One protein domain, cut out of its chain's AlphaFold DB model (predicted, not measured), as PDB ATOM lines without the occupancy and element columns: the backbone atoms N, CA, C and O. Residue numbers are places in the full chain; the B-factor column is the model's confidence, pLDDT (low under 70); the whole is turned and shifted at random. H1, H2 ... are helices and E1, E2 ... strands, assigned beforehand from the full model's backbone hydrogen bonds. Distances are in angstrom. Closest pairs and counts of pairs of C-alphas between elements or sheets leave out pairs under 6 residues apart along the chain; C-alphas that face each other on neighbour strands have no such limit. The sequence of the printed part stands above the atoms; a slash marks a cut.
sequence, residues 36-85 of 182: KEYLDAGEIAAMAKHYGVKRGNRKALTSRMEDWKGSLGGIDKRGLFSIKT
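AT A GLANCE: This is residues 36 to 85 of the 182 residues of an uncharacterized protein of Candidatus Peribacteria bacterium (UniProt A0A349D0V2). A small three-stranded antiparallel sheet has two short helices, H2 and H3, over one of its faces, and the longest helix, H1, grazes the sheet with residues 41 to 44 and reaches away from it past those two. The strand hairpin of E2 and E3 makes most of the sheet, with the short strand E1 added along the other side of E3. The 50 printed residues have three named helices and three named strands, in the order E1, H1, H2, H3, E2, E3; the sheet's order is E1, E3, E2, and the class is mixed, helices and strands. The whole is compact, with a radius of gyration of the C-alphas of 9.6 A and a rounded outline spanning 28 by 22 by 17 A.

HOW THE PARTS SIT: In the sheet, E3, residues 79 to 84, is the inner strand, and E1, residues 36 to 38, and E2, residues 73 to 76, are the edge strands. E2 and E3 form a hairpin, antiparallel at 144 degrees, with N 74 and O 81 2.9 A apart and N 76 and O 79 3.0 A apart, both within hydrogen-bond range. E1 and E3 are antiparallel at 136 degrees, with N 37 and O 82 within hydrogen-bond range at 2.9 A. H2, residues 58 to 62, is on the sheet over E2 at a height over the sheet of 7.5 A; its closest C-alphas to E2 are those of Thr 62 and Gly 74, 5.6 A apart. H3, residues 65 to 69, is on the same face as H2 at a height over the sheet of 8.9 A, and only just over E2, where 3 of its 5 C-alphas fall. Its closest C-alphas to E2 are those of Met 65 and Gly 73, 5.8 A apart. H2 and H3 meet only through their link. H1, residues 41 to 50, only grazes the sheet, with residues 41 to 44. It is close to H2 but not clearly touching, the closest C-alphas being those of Ala 48 and Leu 61, 6.9 A apart. In H1, H2 and H3 every O i to N i+4 pair is within hydrogen-bond range.

IN THESE COORDINATES: E3 is 15.4 A from first to last C-alpha and ends at C-alpha 84, (168.978, 178.398, 266.975). E2 is 10.2 A long and E1 6.1 A, beginning at C-alpha 36, (165.770, 174.584, 263.085). H1 is 14.2 A long and ends at C-alpha 50, (155.704, 170.440, 282.460). H2 and H3 measure 6.0 A and 5.8 A.

THE WHOLE: The two C-alphas farthest apart are those of Lys 54 and Thr 85, 28.7 A. The printed part has no cut. The link from H1 to H2, 7 residues, is short; the others are tight. The mean pLDDT of the printed part is 95.7, and no printed residue is under 70.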
ATOM      1  N   LYS A  36     166.783 175.311 262.316       97.50
ATOM      2  CA  LYS A  36     165.770 174.584 263.085       97.50
ATOM      3  C   LYS A  36     166.406 173.418 263.834       97.50
ATOM      4  O   LYS A  36     166.878 172.472 263.202       97.50
ATOM      5  N   GLU A  37     166.332 173.450 265.160       95.81
ATOM      6  CA  GLU A  37     166.594 172.303 266.030       95.81
ATOM      7  C   GLU A  37     165.260 171.639 266.386       95.81
ATOM      8  O   GLU A  37     164.410 172.246 267.040       95.81
ATOM      9  N   TYR A  38     165.056 170.406 265.923       96.06
ATOM     10  CA  TYR A  38     163.812 169.668 266.143       96.06
ATOM     11  C   TYR A  38     163.832 168.966 267.494       96.06
ATOM     12  O   TYR A  38     164.816 168.315 267.837       96.06
ATOM     13  N   LEU A  39     162.721 169.060 268.220       95.69
ATOM     14  CA  LEU A  39     162.543 168.377 269.494       95.69
ATOM     15  C   LEU A  39     162.227 166.905 269.229       95.69
ATOM     16  O   LEU A  39     161.376 166.577 268.394       95.69
ATOM     17  N   ASP A  40     162.879 166.016 269.970       95.38
ATOM     18  CA  ASP A  40     162.566 164.594 269.913       95.38
ATOM     19  C   ASP A  40     161.312 164.240 270.736       95.38
ATOM     20  O   ASP A  40     160.720 165.058 271.445       95.38
ATOM     21  N   ALA A  41     160.871 162.984 270.632       94.31
ATOM     22  CA  ALA A  41     159.674 162.516 271.323       94.31
ATOM     23  C   ALA A  41     159.787 162.580 272.861       94.31
ATOM     24  O   ALA A  41     158.769 162.764 273.536       94.31
ATOM     25  N   GLY A  42     160.994 162.422 273.409       94.94
ATOM     26  CA  GLY A  42     161.275 162.526 274.838       94.94
ATOM     27  C   GLY A  42     161.166 163.965 275.331       94.94
ATOM     28  O   GLY A  42     160.493 164.212 276.334       94.94
ATOM     29  N   GLU A  43     161.730 164.917 274.589       96.44
ATOM     30  CA  GLU A  43     161.623 166.345 274.888       96.44
ATOM     31  C   GLU A  43     160.171 166.818 274.810       96.44
ATOM     32  O   GLU A  43     159.660 167.426 275.748       96.44
ATOM     33  N   ILE A  44     159.457 166.452 273.739       96.62
ATOM     34  CA  ILE A  44     158.033 166.776 273.569       96.62
ATOM     35  C   ILE A  44     157.208 166.214 274.734       96.62
ATOM     36  O   ILE A  44     156.291 166.870 275.233       96.62
ATOM     37  N   ALA A  45     157.516 164.996 275.187       95.94
ATOM     38  CA  ALA A  45     156.849 164.379 276.323       95.94
ATOM     39  C   ALA A  45     157.119 165.115 277.645       95.94
ATOM     40  O   ALA A  45     156.187 165.263 278.442       95.94
ATOM     41  N   ALA A  46     158.358 165.558 277.868       96.31
ATOM     42  CA  ALA A  46     158.750 166.326 279.044       96.31
ATOM     43  C   ALA A  46     158.080 167.708 279.057       96.31
ATOM     44  O   ALA A  46     157.437 168.064 280.043       96.31
ATOM     45  N   MET A  47     158.125 168.417 277.929       97.06
ATOM     46  CA  MET A  47     157.486 169.715 277.727       97.06
ATOM     47  C   MET A  47     155.971 169.641 277.967       97.06
ATOM     48  O   MET A  47     155.406 170.412 278.740       97.06
ATOM     49  N   ALA A  48     155.304 168.651 277.369       97.69
ATOM     50  CA  ALA A  48     153.877 168.405 277.562       97.69
ATOM     51  C   ALA A  48     153.513 168.179 279.037       97.69
ATOM     52  O   ALA A  48     152.527 168.731 279.522       97.69
ATOM     53  N   LYS A  49     154.326 167.399 279.761       97.69
ATOM     54  CA  LYS A  49     154.137 167.160 281.196       97.69
ATOM     55  C   LYS A  49     154.324 168.444 282.009       97.69
ATOM     56  O   LYS A  49     153.492 168.715 282.866       97.69
ATOM     57  N   HIS A  50     155.379 169.212 281.734       97.25
ATOM     58  CA  HIS A  50     155.704 170.440 282.460       97.25
ATOM     59  C   HIS A  50     154.571 171.476 282.376       97.25
ATOM     60  O   HIS A  50     154.146 172.001 283.398       97.25
ATOM     61  N   TYR A  51     154.012 171.697 281.182       97.44
ATOM     62  CA  TYR A  51     152.937 172.678 280.977       97.44
ATOM     63  C   TYR A  51     151.514 172.120 281.147       97.44
ATOM     64  O   TYR A  51     150.548 172.839 280.897       97.44
ATOM     65  N   GLY A  52     151.351 170.839 281.499       97.00
ATOM     66  CA  GLY A  52     150.028 170.206 281.589       97.00
ATOM     67  C   GLY A  52     149.273 170.142 280.251       97.00
ATOM     68  O   GLY A  52     148.043 170.150 280.219       97.00
ATOM     69  N   VAL A  53     149.992 170.092 279.127       96.38
ATOM     70  CA  VAL A  53     149.430 170.080 277.768       96.38
ATOM     71  C   VAL A  53     149.444 168.657 277.210       96.38
ATOM     72  O   VAL A  53     150.377 167.889 277.423       96.38
ATOM     73  N   LYS A  54     148.423 168.270 276.434       94.62
ATOM     74  CA  LYS A  54     148.443 166.982 275.716       94.62
ATOM     75  C   LYS A  54     149.593 166.961 274.705       94.62
ATOM     76  O   LYS A  54     149.681 167.857 273.874       94.62
ATOM     77  N   ARG A  55     150.383 165.880 274.673       90.88
ATOM     78  CA  ARG A  55     151.511 165.696 273.727       90.88
ATOM     79  C   ARG A  55     151.141 165.941 272.256       90.88
ATOM     80  O   ARG A  55     151.940 166.468 271.493       90.88
ATOM     81  N   GLY A  56     149.922 165.573 271.854       91.38
ATOM     82  CA  GLY A  56     149.422 165.788 270.492       91.38
ATOM     83  C   GLY A  56     148.996 167.230 270.184       91.38
ATOM     84  O   GLY A  56     148.846 167.579 269.015       91.38
ATOM     85  N   ASN A  57     148.820 168.089 271.194       94.19
ATOM     86  CA  ASN A  57     148.429 169.484 271.003       94.19
ATOM     87  C   ASN A  57     149.652 170.350 270.680       94.19
ATOM     88  O   ASN A  57     150.112 171.170 271.476       94.19
ATOM     89  N   ARG A  58     150.190 170.152 269.475       89.38
ATOM     90  CA  ARG A  58     151.440 170.786 269.054       89.38
ATOM     91  C   ARG A  58     151.347 172.312 268.949       89.38
ATOM     92  O   ARG A  58     152.354 172.979 269.160       89.38
ATOM     93  N   LYS A  59     150.160 172.873 268.679       92.88
ATOM     94  CA  LYS A  59     149.946 174.332 268.697       92.88
ATOM     95  C   LYS A  59     150.186 174.902 270.095       92.88
ATOM     96  O   LYS A  59     150.979 175.823 270.236       92.88
ATOM     97  N   ALA A  60     149.572 174.304 271.119       94.75
ATOM     98  CA  ALA A  60     149.765 174.738 272.502       94.75
ATOM     99  C   ALA A  60     151.219 174.570 272.973       94.75
ATOM    100  O   ALA A  60     151.723 175.432 273.684       94.75
ATOM    101  N   LEU A  61     151.908 173.505 272.543       96.00
ATOM    102  CA  LEU A  61     153.340 173.335 272.818       96.00
ATOM    103  C   LEU A  61     154.189 174.403 272.114       96.00
ATOM    104  O   LEU A  61     155.075 174.977 272.730       96.00
ATOM    105  N   THR A  62     153.890 174.740 270.857       95.88
ATOM    106  CA  THR A  62     154.621 175.790 270.121       95.88
ATOM    107  C   THR A  62     154.562 177.135 270.848       95.88
ATOM    108  O   THR A  62     155.580 177.807 270.972       95.88
ATOM    109  N   SER A  63     153.404 177.500 271.409       95.88
ATOM    110  CA  SER A  63     153.237 178.734 272.193       95.88
ATOM    111  C   SER A  63     154.047 178.775 273.496       95.88
ATOM    112  O   SER A  63     154.085 179.813 274.144       95.88
ATOM    113  N   ARG A  64     154.671 177.662 273.905       96.88
ATOM    114  CA  ARG A  64     155.550 177.570 275.080       96.88
ATOM    115  C   ARG A  64     157.026 177.414 274.706       96.88
ATOM    116  O   ARG A  64     157.847 177.182 275.582       96.88
ATOM    117  N   MET A  65     157.375 177.504 273.420       96.56
ATOM    118  CA  MET A  65     158.737 177.226 272.960       96.56
ATOM    119  C   MET A  65     159.769 178.206 273.521       96.56
ATOM    120  O   MET A  65     160.839 177.777 273.940       96.56
ATOM    121  N   GLU A  66     159.438 179.497 273.550       96.50
ATOM    122  CA  GLU A  66     160.346 180.531 274.052       96.50
ATOM    123  C   GLU A  66     160.679 180.319 275.528       96.50
ATOM    124  O   GLU A  66     161.845 180.360 275.898       96.50
ATOM    125  N   ASP A  67     159.680 179.964 276.335       97.12
ATOM    126  CA  ASP A  67     159.865 179.605 277.742       97.12
ATOM    127  C   ASP A  67     160.673 178.301 277.910       97.12
ATOM    128  O   ASP A  67     161.564 178.219 278.747       97.12
ATOM    129  N   TRP A  68     160.428 177.290 277.067       96.44
ATOM    130  CA  TRP A  68     161.092 175.982 277.163       96.44
ATOM    131  C   TRP A  68     162.552 175.976 276.669       96.44
ATOM    132  O   TRP A  68     163.393 175.273 277.228       96.44
ATOM    133  N   LYS A  69     162.866 176.718 275.596       94.88
ATOM    134  CA  LYS A  69     164.177 176.691 274.904       94.88
ATOM    135  C   LYS A  69     164.932 178.015 274.951       94.88
ATOM    136  O   LYS A  69     165.998 178.093 274.332       94.88
ATOM    137  N   GLY A  70     164.364 179.057 275.559       94.94
ATOM    138  CA  GLY A  70     164.891 180.426 275.495       94.94
ATOM    139  C   GLY A  70     164.893 181.011 274.079       94.94
ATOM    140  O   GLY A  70     165.674 181.907 273.784       94.94
ATOM    141  N   SER A  71     164.116 180.435 273.157       95.12
ATOM    142  CA  SER A  71     164.122 180.798 271.736       95.12
ATOM    143  C   SER A  71     162.767 180.543 271.093       95.12
ATOM    144  O   SER A  71     162.058 179.599 271.446       95.12
ATOM    145  N   LEU A  72     162.413 181.371 270.110       96.06
ATOM    146  CA  LEU A  72     161.217 181.159 269.301       96.06
ATOM    147  C   LEU A  72     161.273 179.807 268.584       96.06
ATOM    148  O   LEU A  72     162.336 179.237 268.331       96.06
ATOM    149  N   GLY A  73     160.111 179.306 268.182       95.69
ATOM    150  CA  GLY A  73     160.048 178.114 267.356       95.69
ATOM    151  C   GLY A  73     158.708 177.917 266.688       95.69
ATOM    152  O   GLY A  73     157.900 178.836 266.573       95.69
ATOM    153  N   GLY A  74     158.496 176.709 266.188       96.88
ATOM    154  CA  GLY A  74     157.385 176.431 265.300       96.88
ATOM    155  C   GLY A  74     157.125 174.951 265.117       96.88
ATOM    156  O   GLY A  74     157.741 174.089 265.741       96.88
ATOM    157  N   ILE A  75     156.201 174.669 264.208       95.94
ATOM    158  CA  ILE A  75     155.881 173.323 263.765       95.94
ATOM    159  C   ILE A  75     155.860 173.268 262.243       95.94
ATOM    160  O   ILE A  75     155.267 174.121 261.587       95.94
ATOM    161  N   ASP A  76     156.461 172.222 261.689       95.62
ATOM    162  CA  ASP A  76     156.290 171.850 260.289       95.62
ATOM    163  C   ASP A  76     156.125 170.327 260.126       95.62
ATOM    164  O   ASP A  76     155.854 169.600 261.088       95.62
ATOM    165  N   LYS A  77     156.264 169.833 258.889       95.44
ATOM    166  CA  LYS A  77     156.135 168.410 258.543       95.44
ATOM    167  C   LYS A  77     157.103 167.489 259.298       95.44
ATOM    168  O   LYS A  77     156.782 166.319 259.480       95.44
ATOM    169  N   ARG A  78     158.271 167.987 259.721       94.94
ATOM    170  CA  ARG A  78     159.276 167.219 260.477       94.94
ATOM    171  C   ARG A  78     158.980 167.202 261.973       94.94
ATOM    172  O   ARG A  78     159.389 166.265 262.647       94.94
ATOM    173  N   GLY A  79     158.240 168.186 262.485       95.06
ATOM    174  CA  GLY A  79     157.812 168.219 263.878       95.06
ATOM    175  C   GLY A  79     157.909 169.599 264.506       95.06
ATOM    176  O   GLY A  79     157.918 170.618 263.818       95.06
ATOM    177  N   LEU A  80     157.933 169.600 265.838       96.88
ATOM    178  CA  LEU A  80     158.125 170.789 266.656       96.88
ATOM    179  C   LEU A  80     159.620 171.147 266.674       96.88
ATOM    180  O   LEU A  80     160.453 170.254 266.815       96.88
ATOM    181  N   PHE A  81     159.961 172.422 266.527       97.38
ATOM    182  CA  PHE A  81     161.349 172.887 266.502       97.38
ATOM    183  C   PHE A  81     161.523 174.209 267.245       97.38
ATOM    184  O   PHE A  81     160.580 174.993 267.342       97.38
ATOM    185  N   SER A  82     162.750 174.470 267.692       97.38
ATOM    186  CA  SER A  82     163.230 175.789 268.120       97.38
ATOM    187  C   SER A  82     164.193 176.370 267.086       97.38
ATOM    188  O   SER A  82     164.810 175.628 266.318       97.38
ATOM    189  N   ILE A  83     164.285 177.696 267.025       97.56
ATOM    190  CA  ILE A  83     165.230 178.414 266.170       97.56
ATOM    191  C   ILE A  83     166.514 178.635 266.964       97.56
ATOM    192  O   ILE A  83     166.484 179.212 268.049       97.56
ATOM    193  N   LYS A  84     167.641 178.191 266.413       95.75
ATOM    194  CA  LYS A  84     168.978 178.398 266.975       95.75
ATOM    195  C   LYS A  84     169.790 179.319 266.077       95.75
ATOM    196  O   LYS A  84     169.602 179.315 264.863       95.75
ATOM    197  N   THR A  85     170.682 180.088 266.690       94.94
ATOM    198  CA  THR A  85     171.545 181.075 266.017       94.94
ATOM    199  C   THR A  85     173.017 180.953 266.410       94.94
ATOM    200  O   THR A  85     173.839 181.691 265.886       94.94
TER     201      THR A  85